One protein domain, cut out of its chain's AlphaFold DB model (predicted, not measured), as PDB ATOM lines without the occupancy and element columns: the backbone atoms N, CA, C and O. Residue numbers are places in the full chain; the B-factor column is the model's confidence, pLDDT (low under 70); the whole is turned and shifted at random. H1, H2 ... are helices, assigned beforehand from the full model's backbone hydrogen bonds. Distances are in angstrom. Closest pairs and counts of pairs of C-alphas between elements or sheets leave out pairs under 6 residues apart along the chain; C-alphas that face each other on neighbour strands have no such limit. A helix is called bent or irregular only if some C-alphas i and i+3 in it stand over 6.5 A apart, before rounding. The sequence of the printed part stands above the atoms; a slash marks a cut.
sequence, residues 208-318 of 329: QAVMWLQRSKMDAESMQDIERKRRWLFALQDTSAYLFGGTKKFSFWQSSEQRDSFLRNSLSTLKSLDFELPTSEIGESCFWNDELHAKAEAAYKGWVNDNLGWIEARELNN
ATOM      1  N   GLN A 208      -8.251 -27.680  51.682       97.56
ATOM      2  CA  GLN A 208      -9.635 -27.353  52.035       97.56
ATOM      3  C   GLN A 208     -10.621 -27.941  51.012       97.56
ATOM      4  O   GLN A 208     -11.624 -28.546  51.389       97.56
ATOM      5  N   ALA A 209     -10.290 -27.884  49.718       97.81
ATOM      6  CA  ALA A 209     -11.080 -28.532  48.671       97.81
ATOM      7  C   ALA A 209     -11.086 -30.064  48.793       97.81
ATOM      8  O   ALA A 209     -12.096 -30.708  48.508       97.81
ATOM      9  N   VAL A 210      -9.987 -30.663  49.261       97.94
ATOM     10  CA  VAL A 210      -9.944 -32.097  49.588       97.94
ATOM     11  C   VAL A 210     -10.943 -32.426  50.702       97.94
ATOM     12  O   VAL A 210     -11.691 -33.392  50.565       97.94
ATOM     13  N   MET A 211     -11.011 -31.623  51.771       98.12
ATOM     14  CA  MET A 211     -11.983 -31.828  52.857       98.12
ATOM     15  C   MET A 211     -13.427 -31.647  52.382       98.12
ATOM     16  O   MET A 211     -14.291 -32.460  52.711       98.12
ATOM     17  N   TRP A 212     -13.680 -30.646  51.538       98.25
ATOM     18  CA  TRP A 212     -14.974 -30.469  50.883       98.25
ATOM     19  C   TRP A 212     -15.387 -31.706  50.078       98.25
ATOM     20  O   TRP A 212     -16.491 -32.226  50.258       98.25
ATOM     21  N   LEU A 213     -14.499 -32.214  49.220       97.62
ATOM     22  CA  LEU A 213     -14.771 -33.381  48.383       97.62
ATOM     23  C   LEU A 213     -14.951 -34.655  49.220       97.62
ATOM     24  O   LEU A 213     -15.823 -35.471  48.919       97.62
ATOM     25  N   GLN A 214     -14.158 -34.821  50.280       97.12
ATOM     26  CA  GLN A 214     -14.297 -35.920  51.233       97.12
ATOM     27  C   GLN A 214     -15.676 -35.891  51.900       97.12
ATOM     28  O   GLN A 214     -16.377 -36.904  51.872       97.12
ATOM     29  N   ARG A 215     -16.106 -34.732  52.414       97.19
ATOM     30  CA  ARG A 215     -17.429 -34.574  53.026       97.19
ATOM     31  C   ARG A 215     -18.563 -34.817  52.033       97.19
ATOM     32  O   ARG A 215     -19.473 -35.584  52.325       97.19
ATOM     33  N   SER A 216     -18.448 -34.262  50.828       97.25
ATOM     34  CA  SER A 216     -19.438 -34.441  49.757       97.25
ATOM     35  C   SER A 216     -19.684 -35.919  49.434       97.25
ATOM     36  O   SER A 216     -20.796 -36.321  49.109       97.25
ATOM     37  N   LYS A 217     -18.644 -36.759  49.521       95.56
ATOM     38  CA  LYS A 217     -18.762 -38.211  49.315       95.56
ATOM     39  C   LYS A 217     -19.416 -38.932  50.475       95.56
ATOM     40  O   LYS A 217     -20.140 -39.891  50.230       95.56
ATOM     41  N   MET A 218     -19.144 -38.493  51.704       94.44
ATOM     42  CA  MET A 218     -19.818 -39.025  52.886       94.44
ATOM     43  C   MET A 218     -21.322 -38.769  52.808       94.44
ATOM     44  O   MET A 218     -22.097 -39.683  53.058       94.44
ATOM     45  N   ASP A 219     -21.717 -37.561  52.401       94.81
ATOM     46  CA  ASP A 219     -23.127 -37.168  52.329       94.81
ATOM     47  C   ASP A 219     -23.870 -37.820  51.147       94.81
ATOM     48  O   ASP A 219     -25.076 -38.035  51.217       94.81
ATOM     49  N   ALA A 220     -23.166 -38.169  50.062       89.19
ATOM     50  CA  ALA A 220     -23.781 -38.722  48.853       89.19
ATOM     51  C   ALA A 220     -24.006 -40.249  48.869       89.19
ATOM     52  O   ALA A 220     -24.594 -40.748  47.912       89.19
ATOM     53  N   GLU A 221     -23.516 -40.984  49.881       75.62
ATOM     54  CA  GLU A 221     -23.450 -42.463  50.022       75.62
ATOM     55  C   GLU A 221     -22.761 -43.233  48.861       75.62
ATOM     56  O   GLU A 221     -22.032 -44.196  49.094       75.62
ATOM     57  N   SER A 222     -22.927 -42.805  47.603       85.56
ATOM     58  CA  SER A 222     -22.353 -43.370  46.378       85.56
ATOM     59  C   SER A 222     -22.177 -42.308  45.273       85.56
ATOM     60  O   SER A 222     -22.841 -42.307  44.235       85.56
ATOM     61  N   MET A 223     -21.233 -41.382  45.472       95.25
ATOM     62  CA  MET A 223     -20.907 -40.364  44.461       95.25
ATOM     63  C   MET A 223     -20.377 -40.996  43.161       95.25
ATOM     64  O   MET A 223     -19.342 -41.669  43.155       95.25
ATOM     65  N   GLN A 224     -21.064 -40.715  42.051       94.38
ATOM     66  CA  GLN A 224     -20.683 -41.167  40.709       94.38
ATOM     67  C   GLN A 224     -19.345 -40.554  40.255       94.38
ATOM     68  O   GLN A 224     -18.979 -39.456  40.674       94.38
ATOM     69  N   ASP A 225     -18.610 -41.249  39.376       92.94
ATOM     70  CA  ASP A 225     -17.309 -40.772  38.863       92.94
ATOM     71  C   ASP A 225     -17.420 -39.414  38.159       92.94
ATOM     72  O   ASP A 225     -16.596 -38.535  38.398       92.94
ATOM     73  N   ILE A 226     -18.469 -39.225  37.357       94.94
ATOM     74  CA  ILE A 226     -18.713 -37.978  36.626       94.94
ATOM     75  C   ILE A 226     -18.917 -36.792  37.581       94.94
ATOM     76  O   ILE A 226     -18.236 -35.778  37.466       94.94
ATOM     77  N   GLU A 227     -19.742 -36.960  38.616       96.69
ATOM     78  CA  GLU A 227     -19.984 -35.936  39.637       96.69
ATOM     79  C   GLU A 227     -18.713 -35.626  40.441       96.69
ATOM     80  O   GLU A 227     -18.391 -34.469  40.709       96.69
ATOM     81  N   ARG A 228     -17.926 -36.654  40.776       95.94
ATOM     82  CA  ARG A 228     -16.625 -36.471  41.428       95.94
ATOM     83  C   ARG A 228     -15.665 -35.655  40.558       95.94
ATOM     84  O   ARG A 228     -14.986 -34.771  41.078       95.94
ATOM     85  N   LYS A 229     -15.601 -35.942  39.254       95.12
ATOM     86  CA  LYS A 229     -14.766 -35.211  38.289       95.12
ATOM     87  C   LYS A 229     -15.218 -33.760  38.127       95.12
ATOM     88  O   LYS A 229     -14.359 -32.884  38.120       95.12
ATOM     89  N   ARG A 230     -16.528 -33.491  38.085       97.31
ATOM     90  CA  ARG A 230     -17.084 -32.124  38.068       97.31
ATOM     91  C   ARG A 230     -16.682 -31.327  39.304       97.31
ATOM     92  O   ARG A 230     -16.201 -30.206  39.181       97.31
ATOM     93  N   ARG A 231     -16.810 -31.918  40.495       97.94
ATOM     94  CA  ARG A 231     -16.390 -31.284  41.758       97.94
ATOM     95  C   ARG A 231     -14.893 -31.015  41.797       97.94
ATOM     96  O   ARG A 231     -14.472 -29.941  42.210       97.94
ATOM     97  N   TRP A 232     -14.084 -31.967  41.336       96.44
ATOM     98  CA  TRP A 232     -12.645 -31.763  41.204       96.44
ATOM     99  C   TRP A 232     -12.334 -30.603  40.253       96.44
ATOM    100  O   TRP A 232     -11.593 -29.701  40.627       96.44
ATOM    101  N   LEU A 233     -12.950 -30.579  39.070       95.94
ATOM    102  CA  LEU A 233     -12.774 -29.507  38.092       95.94
ATOM    103  C   LEU A 233     -13.141 -28.141  38.680       95.94
ATOM    104  O   LEU A 233     -12.363 -27.202  38.539       95.94
ATOM    105  N   PHE A 234     -14.276 -28.049  39.384       97.81
ATOM    106  CA  PHE A 234     -14.693 -26.840  40.095       97.81
ATOM    107  C   PHE A 234     -13.622 -26.370  41.079       97.81
ATOM    108  O   PHE A 234     -13.215 -25.218  41.025       97.81
ATOM    109  N   ALA A 235     -13.114 -27.267  41.924       96.94
ATOM    110  CA  ALA A 235     -12.114 -26.935  42.933       96.94
ATOM    111  C   ALA A 235     -10.736 -26.533  42.378       96.94
ATOM    112  O   ALA A 235      -9.906 -26.024  43.132       96.94
ATOM    113  N   LEU A 236     -10.480 -26.773  41.090       94.62
ATOM    114  CA  LEU A 236      -9.285 -26.295  40.393       94.62
ATOM    115  C   LEU A 236      -9.479 -24.916  39.746       94.62
ATOM    116  O   LEU A 236      -8.502 -24.340  39.280       94.62
ATOM    117  N   GLN A 237     -10.701 -24.372  39.708       94.69
ATOM    118  CA  GLN A 237     -10.952 -23.064  39.103       94.69
ATOM    119  C   GLN A 237     -10.452 -21.931  40.003       94.69
ATOM    120  O   GLN A 237     -10.826 -21.866  41.179       94.69
ATOM    121  N   ASP A 238      -9.736 -20.966  39.422       93.44
ATOM    122  CA  ASP A 238      -9.294 -19.744  40.112       93.44
ATOM    123  C   ASP A 238     -10.466 -18.975  40.738       93.44
ATOM    124  O   ASP A 238     -10.371 -18.467  41.858       93.44
ATOM    125  N   THR A 239     -11.615 -18.954  40.057       95.06
ATOM    126  CA  THR A 239     -12.843 -18.299  40.536       95.06
ATOM    127  C   THR A 239     -13.405 -18.937  41.801       95.06
ATOM    128  O   THR A 239     -14.109 -18.265  42.547       95.06
ATOM    129  N   SER A 240     -13.081 -20.202  42.083       96.62
ATOM    130  CA  SER A 240     -13.506 -20.912  43.292       96.62
ATOM    131  C   SER A 240     -12.454 -20.886  44.405       96.62
ATOM    132  O   SER A 240     -12.771 -21.209  45.550       96.62
ATOM    133  N   ALA A 241     -11.211 -20.479  44.112       95.56
ATOM    134  CA  ALA A 241     -10.076 -20.629  45.022       95.56
ATOM    135  C   ALA A 241     -10.321 -19.982  46.396       95.56
ATOM    136  O   ALA A 241      -9.920 -20.528  47.425       95.56
ATOM    137  N   TYR A 242     -11.042 -18.856  46.440       96.62
ATOM    138  CA  TYR A 242     -11.385 -18.157  47.683       96.62
ATOM    139  C   TYR A 242     -12.245 -18.995  48.649       96.62
ATOM    140  O   TYR A 242     -12.185 -18.774  49.858       96.62
ATOM    141  N   LEU A 243     -13.029 -19.958  48.148       97.44
ATOM    142  CA  LEU A 243     -13.830 -20.875  48.970       97.44
ATOM    143  C   LEU A 243     -12.957 -21.878  49.721       97.44
ATOM    144  O   LEU A 243     -13.333 -22.350  50.789       97.44
ATOM    145  N   PHE A 244     -11.780 -22.169  49.174       97.06
ATOM    146  CA  PHE A 244     -10.839 -23.157  49.690       97.06
ATOM    147  C   PHE A 244      -9.606 -22.485  50.314       97.06
ATOM    148  O   PHE A 244      -8.519 -23.050  50.353       97.06
ATOM    149  N   GLY A 245      -9.772 -21.251  50.800       92.94
ATOM    150  CA  GLY A 245      -8.738 -20.486  51.496       92.94
ATOM    151  C   GLY A 245      -7.706 -19.797  50.594       92.94
ATOM    152  O   GLY A 245      -6.731 -19.245  51.103       92.94
ATOM    153  N   GLY A 246      -7.922 -19.771  49.276       91.38
ATOM    154  CA  GLY A 246      -7.110 -19.018  48.320       91.38
ATOM    155  C   GLY A 246      -5.642 -19.441  48.335       91.38
ATOM    156  O   GLY A 246      -5.318 -20.607  48.123       91.38
ATOM    157  N   THR A 247      -4.753 -18.485  48.605       90.50
ATOM    158  CA  THR A 247      -3.295 -18.688  48.649       90.50
ATOM    159  C   THR A 247      -2.779 -19.176  50.006       90.50
ATOM    160  O   THR A 247      -1.574 -19.392  50.164       90.50
ATOM    161  N   LYS A 248      -3.657 -19.350  51.005       92.69
ATOM    162  CA  LYS A 248      -3.256 -19.826  52.331       92.69
ATOM    163  C   LYS A 248      -2.726 -21.257  52.270       92.69
ATOM    164  O   LYS A 248      -3.274 -22.126  51.590       92.69
ATOM    165  N   LYS A 249      -1.677 -21.517  53.053       92.12
ATOM    166  CA  LYS A 249      -1.121 -22.858  53.244       92.12
ATOM    167  C   LYS A 249      -1.850 -23.551  54.388       92.12
ATOM    168  O   LYS A 249      -1.789 -23.090  55.523       92.12
ATOM    169  N   PHE A 250      -2.469 -24.684  54.085       95.31
ATOM    170  CA  PHE A 250      -3.076 -25.561  55.083       95.31
ATOM    171  C   PHE A 250      -2.246 -26.827  55.289       95.31
ATOM    172  O   PHE A 250      -1.386 -27.166  54.467       95.31
ATOM    173  N   SER A 251      -2.549 -27.557  56.355       96.19
ATOM    174  CA  SER A 251      -1.980 -28.858  56.702       96.19
ATOM    175  C   SER A 251      -3.085 -29.814  57.155       96.19
ATOM    176  O   SER A 251      -4.016 -29.392  57.835       96.19
ATOM    177  N   PHE A 252      -3.005 -31.098  56.799       97.31
ATOM    178  CA  PHE A 252      -3.895 -32.118  57.376       97.31
ATOM    179  C   PHE A 252      -3.425 -32.591  58.758       97.31
ATOM    180  O   PHE A 252      -4.208 -33.174  59.510       97.31
ATOM    181  N   TRP A 253      -2.161 -32.328  59.104       96.38
ATOM    182  CA  TRP A 253      -1.642 -32.539  60.451       96.38
ATOM    183  C   TRP A 253      -2.297 -31.570  61.431       96.38
ATOM    184  O   TRP A 253      -2.348 -30.368  61.170       96.38
ATOM    185  N   GLN A 254      -2.747 -32.092  62.570       94.31
ATOM    186  CA  GLN A 254      -3.419 -31.312  63.610       94.31
ATOM    187  C   GLN A 254      -2.458 -30.385  64.359       94.31
ATOM    188  O   GLN A 254      -2.875 -29.348  64.871       94.31
ATOM    189  N   SER A 255      -1.177 -30.755  64.432       93.50
ATOM    190  CA  SER A 255      -0.129 -29.952  65.058       93.50
ATOM    191  C   SER A 255       1.257 -30.295  64.503       93.50
ATOM    192  O   SER A 255       1.449 -31.358  63.894       93.50
ATOM    193  N   SER A 256       2.236 -29.411  64.727       93.88
ATOM    194  CA  SER A 256       3.638 -29.673  64.376       93.88
ATOM    195  C   SER A 256       4.166 -30.905  65.113       93.88
ATOM    196  O   SER A 256       4.858 -31.721  64.517       93.88
ATOM    197  N   GLU A 257       3.766 -31.124  66.369       93.69
ATOM    198  CA  GLU A 257       4.179 -32.290  67.156       93.69
ATOM    199  C   GLU A 257       3.677 -33.604  66.546       93.69
ATOM    200  O   GLU A 257       4.420 -34.590  66.521       93.69
ATOM    201  N   GLN A 258       2.439 -33.635  66.032       94.94
ATOM    202  CA  GLN A 258       1.896 -34.817  65.356       94.94
ATOM    203  C   GLN A 258       2.701 -35.134  64.088       94.94
ATOM    204  O   GLN A 258       3.135 -36.275  63.907       94.94
ATOM    205  N   ARG A 259       2.938 -34.119  63.245       95.88
ATOM    206  CA  ARG A 259       3.753 -34.230  62.026       95.88
ATOM    207  C   ARG A 259       5.169 -34.708  62.347       95.88
ATOM    208  O   ARG A 259       5.654 -35.658  61.739       95.88
ATOM    209  N   ASP A 260       5.823 -34.084  63.320       95.00
ATOM    210  CA  ASP A 260       7.220 -34.354  63.662       95.00
ATOM    211  C   ASP A 260       7.383 -35.731  64.321       95.00
ATOM    212  O   ASP A 260       8.379 -36.421  64.107       95.00
ATOM    213  N   SER A 261       6.392 -36.175  65.100       95.25
ATOM    214  CA  SER A 261       6.324 -37.553  65.599       95.25
ATOM    215  C   SER A 261       6.216 -38.556  64.446       95.25
ATOM    216  O   SER A 261       6.979 -39.521  64.390       95.25
ATOM    217  N   PHE A 262       5.325 -38.303  63.483       96.38
ATOM    218  CA  PHE A 262       5.186 -39.143  62.295       96.38
ATOM    219  C   PHE A 262       6.473 -39.200  61.462       96.38
ATOM    220  O   PHE A 262       6.894 -40.291  61.068       96.38
ATOM    221  N   LEU A 263       7.128 -38.058  61.238       95.38
ATOM    222  CA  LEU A 263       8.397 -37.984  60.514       95.38
ATOM    223  C   LEU A 263       9.503 -38.763  61.210       95.38
ATOM    224  O   LEU A 263      10.127 -39.611  60.579       95.38
ATOM    225  N   ARG A 264       9.710 -38.528  62.512       94.69
ATOM    226  CA  ARG A 264      10.723 -39.258  63.286       94.69
ATOM    227  C   ARG A 264      10.500 -40.759  63.215       94.69
ATOM    228  O   ARG A 264      11.451 -41.493  62.987       94.69
ATOM    229  N   ASN A 265       9.257 -41.217  63.344       95.00
ATOM    230  CA  ASN A 265       8.947 -42.641  63.244       95.00
ATOM    231  C   ASN A 265       9.230 -43.192  61.839       95.00
ATOM    232  O   ASN A 265       9.858 -44.243  61.721       95.00
ATOM    233  N   SER A 266       8.814 -42.479  60.789       95.25
ATOM    234  CA  SER A 266       8.977 -42.908  59.389       95.25
ATOM    235  C   SER A 266      10.441 -42.936  58.941       95.25
ATOM    236  O   SER A 266      10.826 -43.796  58.154       95.25
ATOM    237  N   LEU A 267      11.260 -42.020  59.464       95.06
ATOM    238  CA  LEU A 267      12.677 -41.883  59.120       95.06
ATOM    239  C   LEU A 267      13.616 -42.592  60.107       95.06
ATOM    240  O   LEU A 267      14.801 -42.703  59.824       95.06
ATOM    241  N   SER A 268      13.113 -43.102  61.239       94.19
ATOM    242  CA  SER A 268      13.934 -43.683  62.320       94.19
ATOM    243  C   SER A 268      14.880 -44.802  61.876       94.19
ATOM    244  O   SER A 268      15.911 -45.022  62.510       94.19
ATOM    245  N   THR A 269      14.527 -45.522  60.812       94.00
ATOM    246  CA  THR A 269      15.309 -46.634  60.265       94.00
ATOM    247  C   THR A 269      16.030 -46.291  58.967       94.00
ATOM    248  O   THR A 269      16.802 -47.125  58.495       94.00
ATOM    249  N   LEU A 270      15.785 -45.116  58.377       95.94
ATOM    250  CA  LEU A 270      16.337 -44.729  57.081       95.94
ATOM    251  C   LEU A 270      17.817 -44.372  57.213       95.94
ATOM    252  O   LEU A 270      18.183 -43.533  58.030       95.94
ATOM    253  N   LYS A 271      18.660 -45.029  56.412       93.44
ATOM    254  CA  LYS A 271      20.124 -44.869  56.473       93.44
ATOM    255  C   LYS A 271      20.717 -44.161  55.263       93.44
ATOM    256  O   LYS A 271      21.782 -43.570  55.376       93.44
ATOM    257  N   SER A 272      20.086 -44.305  54.102       89.06
ATOM    258  CA  SER A 272      20.664 -43.931  52.806       89.06
ATOM    259  C   SER A 272      20.276 -42.537  52.326       89.06
ATOM    260  O   SER A 272      20.798 -42.089  51.311       89.06
ATOM    261  N   LEU A 273      19.343 -41.873  53.008       92.88
ATOM    262  CA  LEU A 273      18.799 -40.590  52.591       92.88
ATOM    263  C   LEU A 273      18.569 -39.686  53.789       92.88
ATOM    264  O   LEU A 273      17.975 -40.101  54.785       92.88
ATOM    265  N   ASP A 274      18.939 -38.426  53.601       91.00
ATOM    266  CA  ASP A 274      18.626 -37.346  54.518       91.00
ATOM    267  C   ASP A 274      17.535 -36.463  53.918       91.00
ATOM    268  O   ASP A 274      17.592 -36.040  52.760       91.00
ATOM    269  N   PHE A 275      16.526 -36.169  54.732       92.56
ATOM    270  CA  PHE A 275      15.524 -35.165  54.412       92.56
ATOM    271  C   PHE A 275      15.738 -33.952  55.295       92.56
ATOM    272  O   PHE A 275      15.941 -34.075  56.504       92.56
ATOM    273  N   GLU A 276      15.602 -32.768  54.706       88.19
ATOM    274  CA  GLU A 276      15.554 -31.547  55.495       88.19
ATOM    275  C   GLU A 276      14.370 -31.600  56.459       88.19
ATOM    276  O   GLU A 276      13.202 -31.754  56.064       88.19
ATOM    277  N   LEU A 277      14.695 -31.467  57.746       83.25
ATOM    278  CA  LEU A 277      13.692 -31.367  58.788       83.25
ATOM    279  C   LEU A 277      12.786 -30.167  58.495       83.25
ATOM    280  O   LEU A 277      13.258 -29.122  58.034       83.25
ATOM    281  N   PRO A 278      11.473 -30.306  58.719       84.75
ATOM    282  CA  PRO A 278      10.555 -29.215  58.473       84.75
ATOM    283  C   PRO A 278      10.897 -28.010  59.349       84.75
ATOM    284  O   PRO A 278      11.352 -28.146  60.486       84.75
ATOM    285  N   THR A 279      10.585 -26.819  58.847       79.62
ATOM    286  CA  THR A 279      10.472 -25.639  59.701       79.62
ATOM    287  C   THR A 279       9.416 -25.892  60.785       79.62
ATOM    288  O   THR A 279       8.463 -26.659  60.590       79.62
ATOM    289  N   SER A 280       9.566 -25.243  61.941       70.31
ATOM    290  CA  SER A 280       8.623 -25.366  63.066       70.31
ATOM    291  C   SER A 280       7.178 -25.011  62.680       70.31
ATOM    292  O   SER A 280       6.235 -25.540  63.264       70.31
ATOM    293  N   GLU A 281       7.002 -24.171  61.663       79.88
ATOM    294  CA  GLU A 281       5.704 -23.761  61.138       79.88
ATOM    295  C   GLU A 281       5.091 -24.855  60.236       79.88
ATOM    296  O   GLU A 281       5.631 -25.191  59.176       79.88
ATOM    297  N   ILE A 282       3.962 -25.433  60.663       86.25
ATOM    298  CA  ILE A 282       2.999 -26.068  59.751       86.25
ATOM    299  C   ILE A 282       2.044 -24.999  59.218       86.25
ATOM    300  O   ILE A 282       1.787 -24.002  59.889       86.25
ATOM    301  N   GLY A 283       1.482 -25.222  58.026       85.62
ATOM    302  CA  GLY A 283       0.325 -24.437  57.584       85.62
ATOM    303  C   GLY A 283      -0.848 -24.562  58.566       85.62
ATOM    304  O   GLY A 283      -0.867 -25.472  59.397       85.62
ATOM    305  N   GLU A 284      -1.841 -23.677  58.448       91.50
ATOM    306  CA  GLU A 284      -3.048 -23.717  59.285       91.50
ATOM    307  C   GLU A 284      -3.681 -25.123  59.231       91.50
ATOM    308  O   GLU A 284      -3.774 -25.729  58.158       91.50
ATOM    309  N   SER A 285      -4.113 -25.663  60.376       91.38
ATOM    310  CA  SER A 285      -4.810 -26.956  60.388       91.38
ATOM    311  C   SER A 285      -6.045 -26.885  59.488       91.38
ATOM    312  O   SER A 285      -6.793 -25.903  59.501       91.38
ATOM    313  N   CYS A 286      -6.238 -27.911  58.663       92.12
ATOM    314  CA  CYS A 286      -7.315 -27.966  57.692       92.12
ATOM    315  C   CYS A 286      -8.656 -28.199  58.403       92.12
ATOM    316  O   CYS A 286      -9.108 -29.330  58.578       92.12
ATOM    317  N   PHE A 287      -9.279 -27.107  58.833       90.44
ATOM    318  CA  PHE A 287     -10.608 -27.098  59.426       90.44
ATOM    319  C   PHE A 287     -11.681 -26.962  58.340       90.44
ATOM    320  O   PHE A 287     -11.596 -26.057  57.516       90.44
ATOM    321  N   TRP A 288     -12.688 -27.840  58.350       96.19
ATOM    322  CA  TRP A 288     -13.826 -27.803  57.426       96.19
ATOM    323  C   TRP A 288     -15.123 -28.046  58.203       96.19
ATOM    324  O   TRP A 288     -15.270 -29.092  58.834       96.19
ATOM    325  N   ASN A 289     -16.048 -27.084  58.183       96.62
ATOM    326  CA  ASN A 289     -17.296 -27.122  58.953       96.62
ATOM    327  C   ASN A 289     -18.538 -27.026  58.049       96.62
ATOM    328  O   ASN A 289     -18.424 -26.857  56.834       96.62
ATOM    329  N   ASP A 290     -19.723 -27.113  58.656       98.00
ATOM    330  CA  ASP A 290     -21.002 -27.109  57.937       98.00
ATOM    331  C   ASP A 290     -21.253 -25.807  57.163       98.00
ATOM    332  O   ASP A 290     -21.796 -25.842  56.061       98.00
ATOM    333  N   GLU A 291     -20.821 -24.659  57.693       97.94
ATOM    334  CA  GLU A 291     -20.976 -23.361  57.026       97.94
ATOM    335  C   GLU A 291     -20.131 -23.286  55.745       97.94
ATOM    336  O   GLU A 291     -20.642 -22.952  54.672       97.94
ATOM    337  N   LEU A 292     -18.848 -23.651  55.840       97.81
ATOM    338  CA  LEU A 292     -17.942 -23.729  54.693       97.81
ATOM    339  C   LEU A 292     -18.453 -24.743  53.668       97.81
ATOM    340  O   LEU A 292     -18.458 -24.459  52.468       97.81
ATOM    341  N   HIS A 293     -18.937 -25.895  54.139       98.38
ATOM    342  CA  HIS A 293     -19.503 -26.926  53.282       98.38
ATOM    343  C   HIS A 293     -20.733 -26.419  52.521       98.38
ATOM    344  O   HIS A 293     -20.758 -26.493  51.294       98.38
ATOM    345  N   ALA A 294     -21.711 -25.829  53.212       98.38
ATOM    346  CA  ALA A 294     -22.919 -25.290  52.594       98.38
ATOM    347  C   ALA A 294     -22.605 -24.187  51.570       98.38
ATOM    348  O   ALA A 294     -23.195 -24.157  50.487       98.38
ATOM    349  N   LYS A 295     -21.640 -23.310  51.878       98.44
ATOM    350  CA  LYS A 295     -21.186 -22.258  50.961       98.44
ATOM    351  C   LYS A 295     -20.546 -22.838  49.698       98.44
ATOM    352  O   LYS A 295     -20.868 -22.389  48.597       98.44
ATOM    353  N   ALA A 296     -19.670 -23.832  49.844       98.44
ATOM    354  CA  ALA A 296     -19.039 -24.510  48.714       98.44
ATOM    355  C   ALA A 296     -20.064 -25.280  47.863       98.44
ATOM    356  O   ALA A 296     -20.023 -25.177  46.641       98.44
ATOM    357  N   GLU A 297     -21.033 -25.967  48.481       98.50
ATOM    358  CA  GLU A 297     -22.121 -26.651  47.766       98.50
ATOM    359  C   GLU A 297     -22.993 -25.686  46.961       98.50
ATOM    360  O   GLU A 297     -23.343 -25.973  45.815       98.50
ATOM    361  N   ALA A 298     -23.360 -24.541  47.543       98.44
ATOM    362  CA  ALA A 298     -24.158 -23.534  46.852       98.44
ATOM    363  C   ALA A 298     -23.405 -22.963  45.641       98.44
ATOM    364  O   ALA A 298     -23.969 -22.878  44.549       98.44
ATOM    365  N   ALA A 299     -22.121 -22.634  45.818       98.56
ATOM    366  CA  ALA A 299     -21.275 -22.127  44.743       98.56
ATOM    367  C   ALA A 299     -21.049 -23.171  43.639       98.56
ATOM    368  O   ALA A 299     -21.166 -22.841  42.463       98.56
ATOM    369  N   TYR A 300     -20.799 -24.431  44.007       98.56
ATOM    370  CA  TYR A 300     -20.652 -25.534  43.058       98.56
ATOM    371  C   TYR A 300     -21.916 -25.719  42.211       98.56
ATOM    372  O   TYR A 300     -21.832 -25.785  40.988       98.56
ATOM    373  N   LYS A 301     -23.100 -25.740  42.836       98.38
ATOM    374  CA  LYS A 301     -24.378 -25.874  42.115       98.38
ATOM    375  C   LYS A 301     -24.625 -24.711  41.156       98.38
ATOM    376  O   LYS A 301     -25.045 -24.948  40.027       98.38
ATOM    377  N   GLY A 302     -24.351 -23.478  41.590       98.25
ATOM    378  CA  GLY A 302     -24.419 -22.301  40.721       98.25
ATOM    379  C   GLY A 302     -23.476 -22.434  39.525       98.25
ATOM    380  O   GLY A 302     -23.910 -22.356  38.382       98.25
ATOM    381  N   TRP A 303     -22.211 -22.771  39.788       98.25
ATOM    382  CA  TRP A 303     -21.198 -22.949  38.753       98.25
ATOM    383  C   TRP A 303     -21.555 -24.044  37.739       98.25
ATOM    384  O   TRP A 303     -21.398 -23.823  36.541       98.25
ATOM    385  N   VAL A 304     -22.070 -25.197  38.182       98.00
ATOM    386  CA  VAL A 304     -22.512 -26.262  37.266       98.00
ATOM    387  C   VAL A 304     -23.630 -25.769  36.352       98.00
ATOM    388  O   VAL A 304     -23.573 -26.020  35.153       98.00
ATOM    389  N   ASN A 305     -24.620 -25.050  36.889       98.00
ATOM    390  CA  ASN A 305     -25.721 -24.516  36.085       98.00
ATOM    391  C   ASN A 305     -25.225 -23.505  35.044       98.00
ATOM    392  O   ASN A 305     -25.635 -23.570  33.887       98.00
ATOM    393  N   ASP A 306     -24.309 -22.620  35.440       97.88
ATOM    394  CA  ASP A 306     -23.767 -21.576  34.568       97.88
ATOM    395  C   ASP A 306     -22.833 -22.136  33.478       97.88
ATOM    396  O   ASP A 306     -22.657 -21.513  32.433       97.88
ATOM    397  N   ASN A 307     -22.240 -23.317  33.698       97.50
ATOM    398  CA  ASN A 307     -21.212 -23.899  32.826       97.50
ATOM    399  C   ASN A 307     -21.607 -25.258  32.224       97.50
ATOM    400  O   ASN A 307     -20.747 -25.954  31.682       97.50
ATOM    401  N   LEU A 308     -22.884 -25.650  32.296       96.50
ATOM    402  CA  LEU A 308     -23.325 -27.012  31.970       96.50
ATOM    403  C   LEU A 308     -22.877 -27.470  30.575       96.50
ATOM    404  O   LEU A 308     -22.257 -28.523  30.455       96.50
ATOM    405  N   GLY A 309     -23.104 -26.656  29.539       96.31
ATOM    406  CA  GLY A 309     -22.722 -27.017  28.168       96.31
ATOM    407  C   GLY A 309     -21.209 -27.190  27.978       96.31
ATOM    408  O   GLY A 309     -20.771 -28.060  27.228       96.31
ATOM    409  N   TRP A 310     -20.391 -26.408  28.690       95.94
ATOM    410  CA  TRP A 310     -18.932 -26.551  28.660       95.94
ATOM    411  C   TRP A 310     -18.468 -27.810  29.407       95.94
ATOM    412  O   TRP A 310     -17.595 -28.530  28.923       95.94
ATOM    413  N   ILE A 311     -19.086 -28.116  30.551       95.94
ATOM    414  CA  ILE A 311     -18.821 -29.344  31.313       95.94
ATOM    415  C   ILE A 311     -19.176 -30.579  30.475       95.94
ATOM    416  O   ILE A 311     -18.361 -31.490  30.358       95.94
ATOM    417  N   GLU A 312     -20.350 -30.596  29.843       95.62
ATOM    418  CA  GLU A 312     -20.783 -31.703  28.984       95.62
ATOM    419  C   GLU A 312     -19.846 -31.891  27.785       95.62
ATOM    420  O   GLU A 312     -19.502 -33.021  27.438       95.62
ATOM    421  N   ALA A 313     -19.353 -30.799  27.191       94.50
ATOM    422  CA  ALA A 313     -18.355 -30.874  26.129       94.50
ATOM    423  C   ALA A 313     -17.038 -31.507  26.619       94.50
ATOM    424  O   ALA A 313     -16.464 -32.336  25.914       94.50
ATOM    425  N   ARG A 314     -16.563 -31.179  27.830       93.81
ATOM    426  CA  ARG A 314     -15.389 -31.840  28.439       93.81
ATOM    427  C   ARG A 314     -15.598 -33.330  28.630       93.81
ATOM    428  O   ARG A 314     -14.705 -34.115  28.325       93.81
ATOM    429  N   GLU A 315     -16.768 -33.703  29.128       93.38
ATOM    430  CA  GLU A 315     -17.126 -35.091  29.407       93.38
ATOM    431  C   GLU A 315     -17.230 -35.915  28.129       93.38
ATOM    432  O   GLU A 315     -16.689 -37.018  28.077       93.38
ATOM    433  N   LEU A 316     -17.840 -35.355  27.081       92.12
ATOM    434  CA  LEU A 316     -17.929 -35.986  25.765       92.12
ATOM    435  C   LEU A 316     -16.546 -36.246  25.150       92.12
ATOM    436  O   LEU A 316     -16.367 -37.245  24.460       92.12
ATOM    437  N   ASN A 317     -15.578 -35.366  25.420       87.75
ATOM    438  CA  ASN A 317     -14.200 -35.472  24.931       87.75
ATOM    439  C   ASN A 317     -13.244 -36.150  25.933       87.75
ATOM    440  O   ASN A 317     -12.032 -36.093  25.745       87.75
ATOM    441  N   ASN A 318     -13.756 -36.754  27.013       87.50
ATOM    442  CA  ASN A 318     -12.963 -37.440  28.043       87.50
ATOM    443  C   ASN A 318     -11.819 -36.602  28.659       87.50
ATOM    444  O   ASN A 318     -10.826 -37.157  29.134       87.50
TER     445      ASN A 318
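This is residues 208 to 318 of the 329 residues of an uncharacterized protein of Shimia thalassica (UniProt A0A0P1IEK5). A small cluster of helices, H1, H2, H3 and H5a, has a long arm reaching away, with H4 and the loop after it. The 111 printed residues hold five named helices, H1 to H5, and no named strand: all helix. The whole is loose, radius of gyration of the C-alphas 18.2 A, spanning 54 by 32 by 28 A.

Find C-alpha 208 at (-9.635, -27.353, 52.035), where H1, residues 208 to 219, begins. H2 is 225 to 235, H3 238 to 244, irregular with C-alphas 239 and 242 7.3 A apart, and H4 256 to 267. H5, 290 to 316, is one helix by its hydrogen bonds but bent, C-alphas 306 and 309 being 8.5 A apart; H5a, 290 to 306, measures 24.2 A, and H5b, 309 to 316, ends at C-alpha 316 at (-17.929, -35.986, 25.765).

H1 and H2 are a hairpin, closest at C-alphas 209 and 235, 6.0 A. H3 touches H5a, closest at C-alphas 243 and 296, 6.4 A. H5b is close to but not clearly touching H2, and H4 touches no helix. Every O i to N i+4 pair is within hydrogen-bond range in H1, H2, H4, H5a and H5b; H3 has 0 of 3, but 3 of 4 O i to N i+3.

The printed part has no cut; links H3 to H4 and H4 to H5 are long; no printed residue is under 70 in pLDDT.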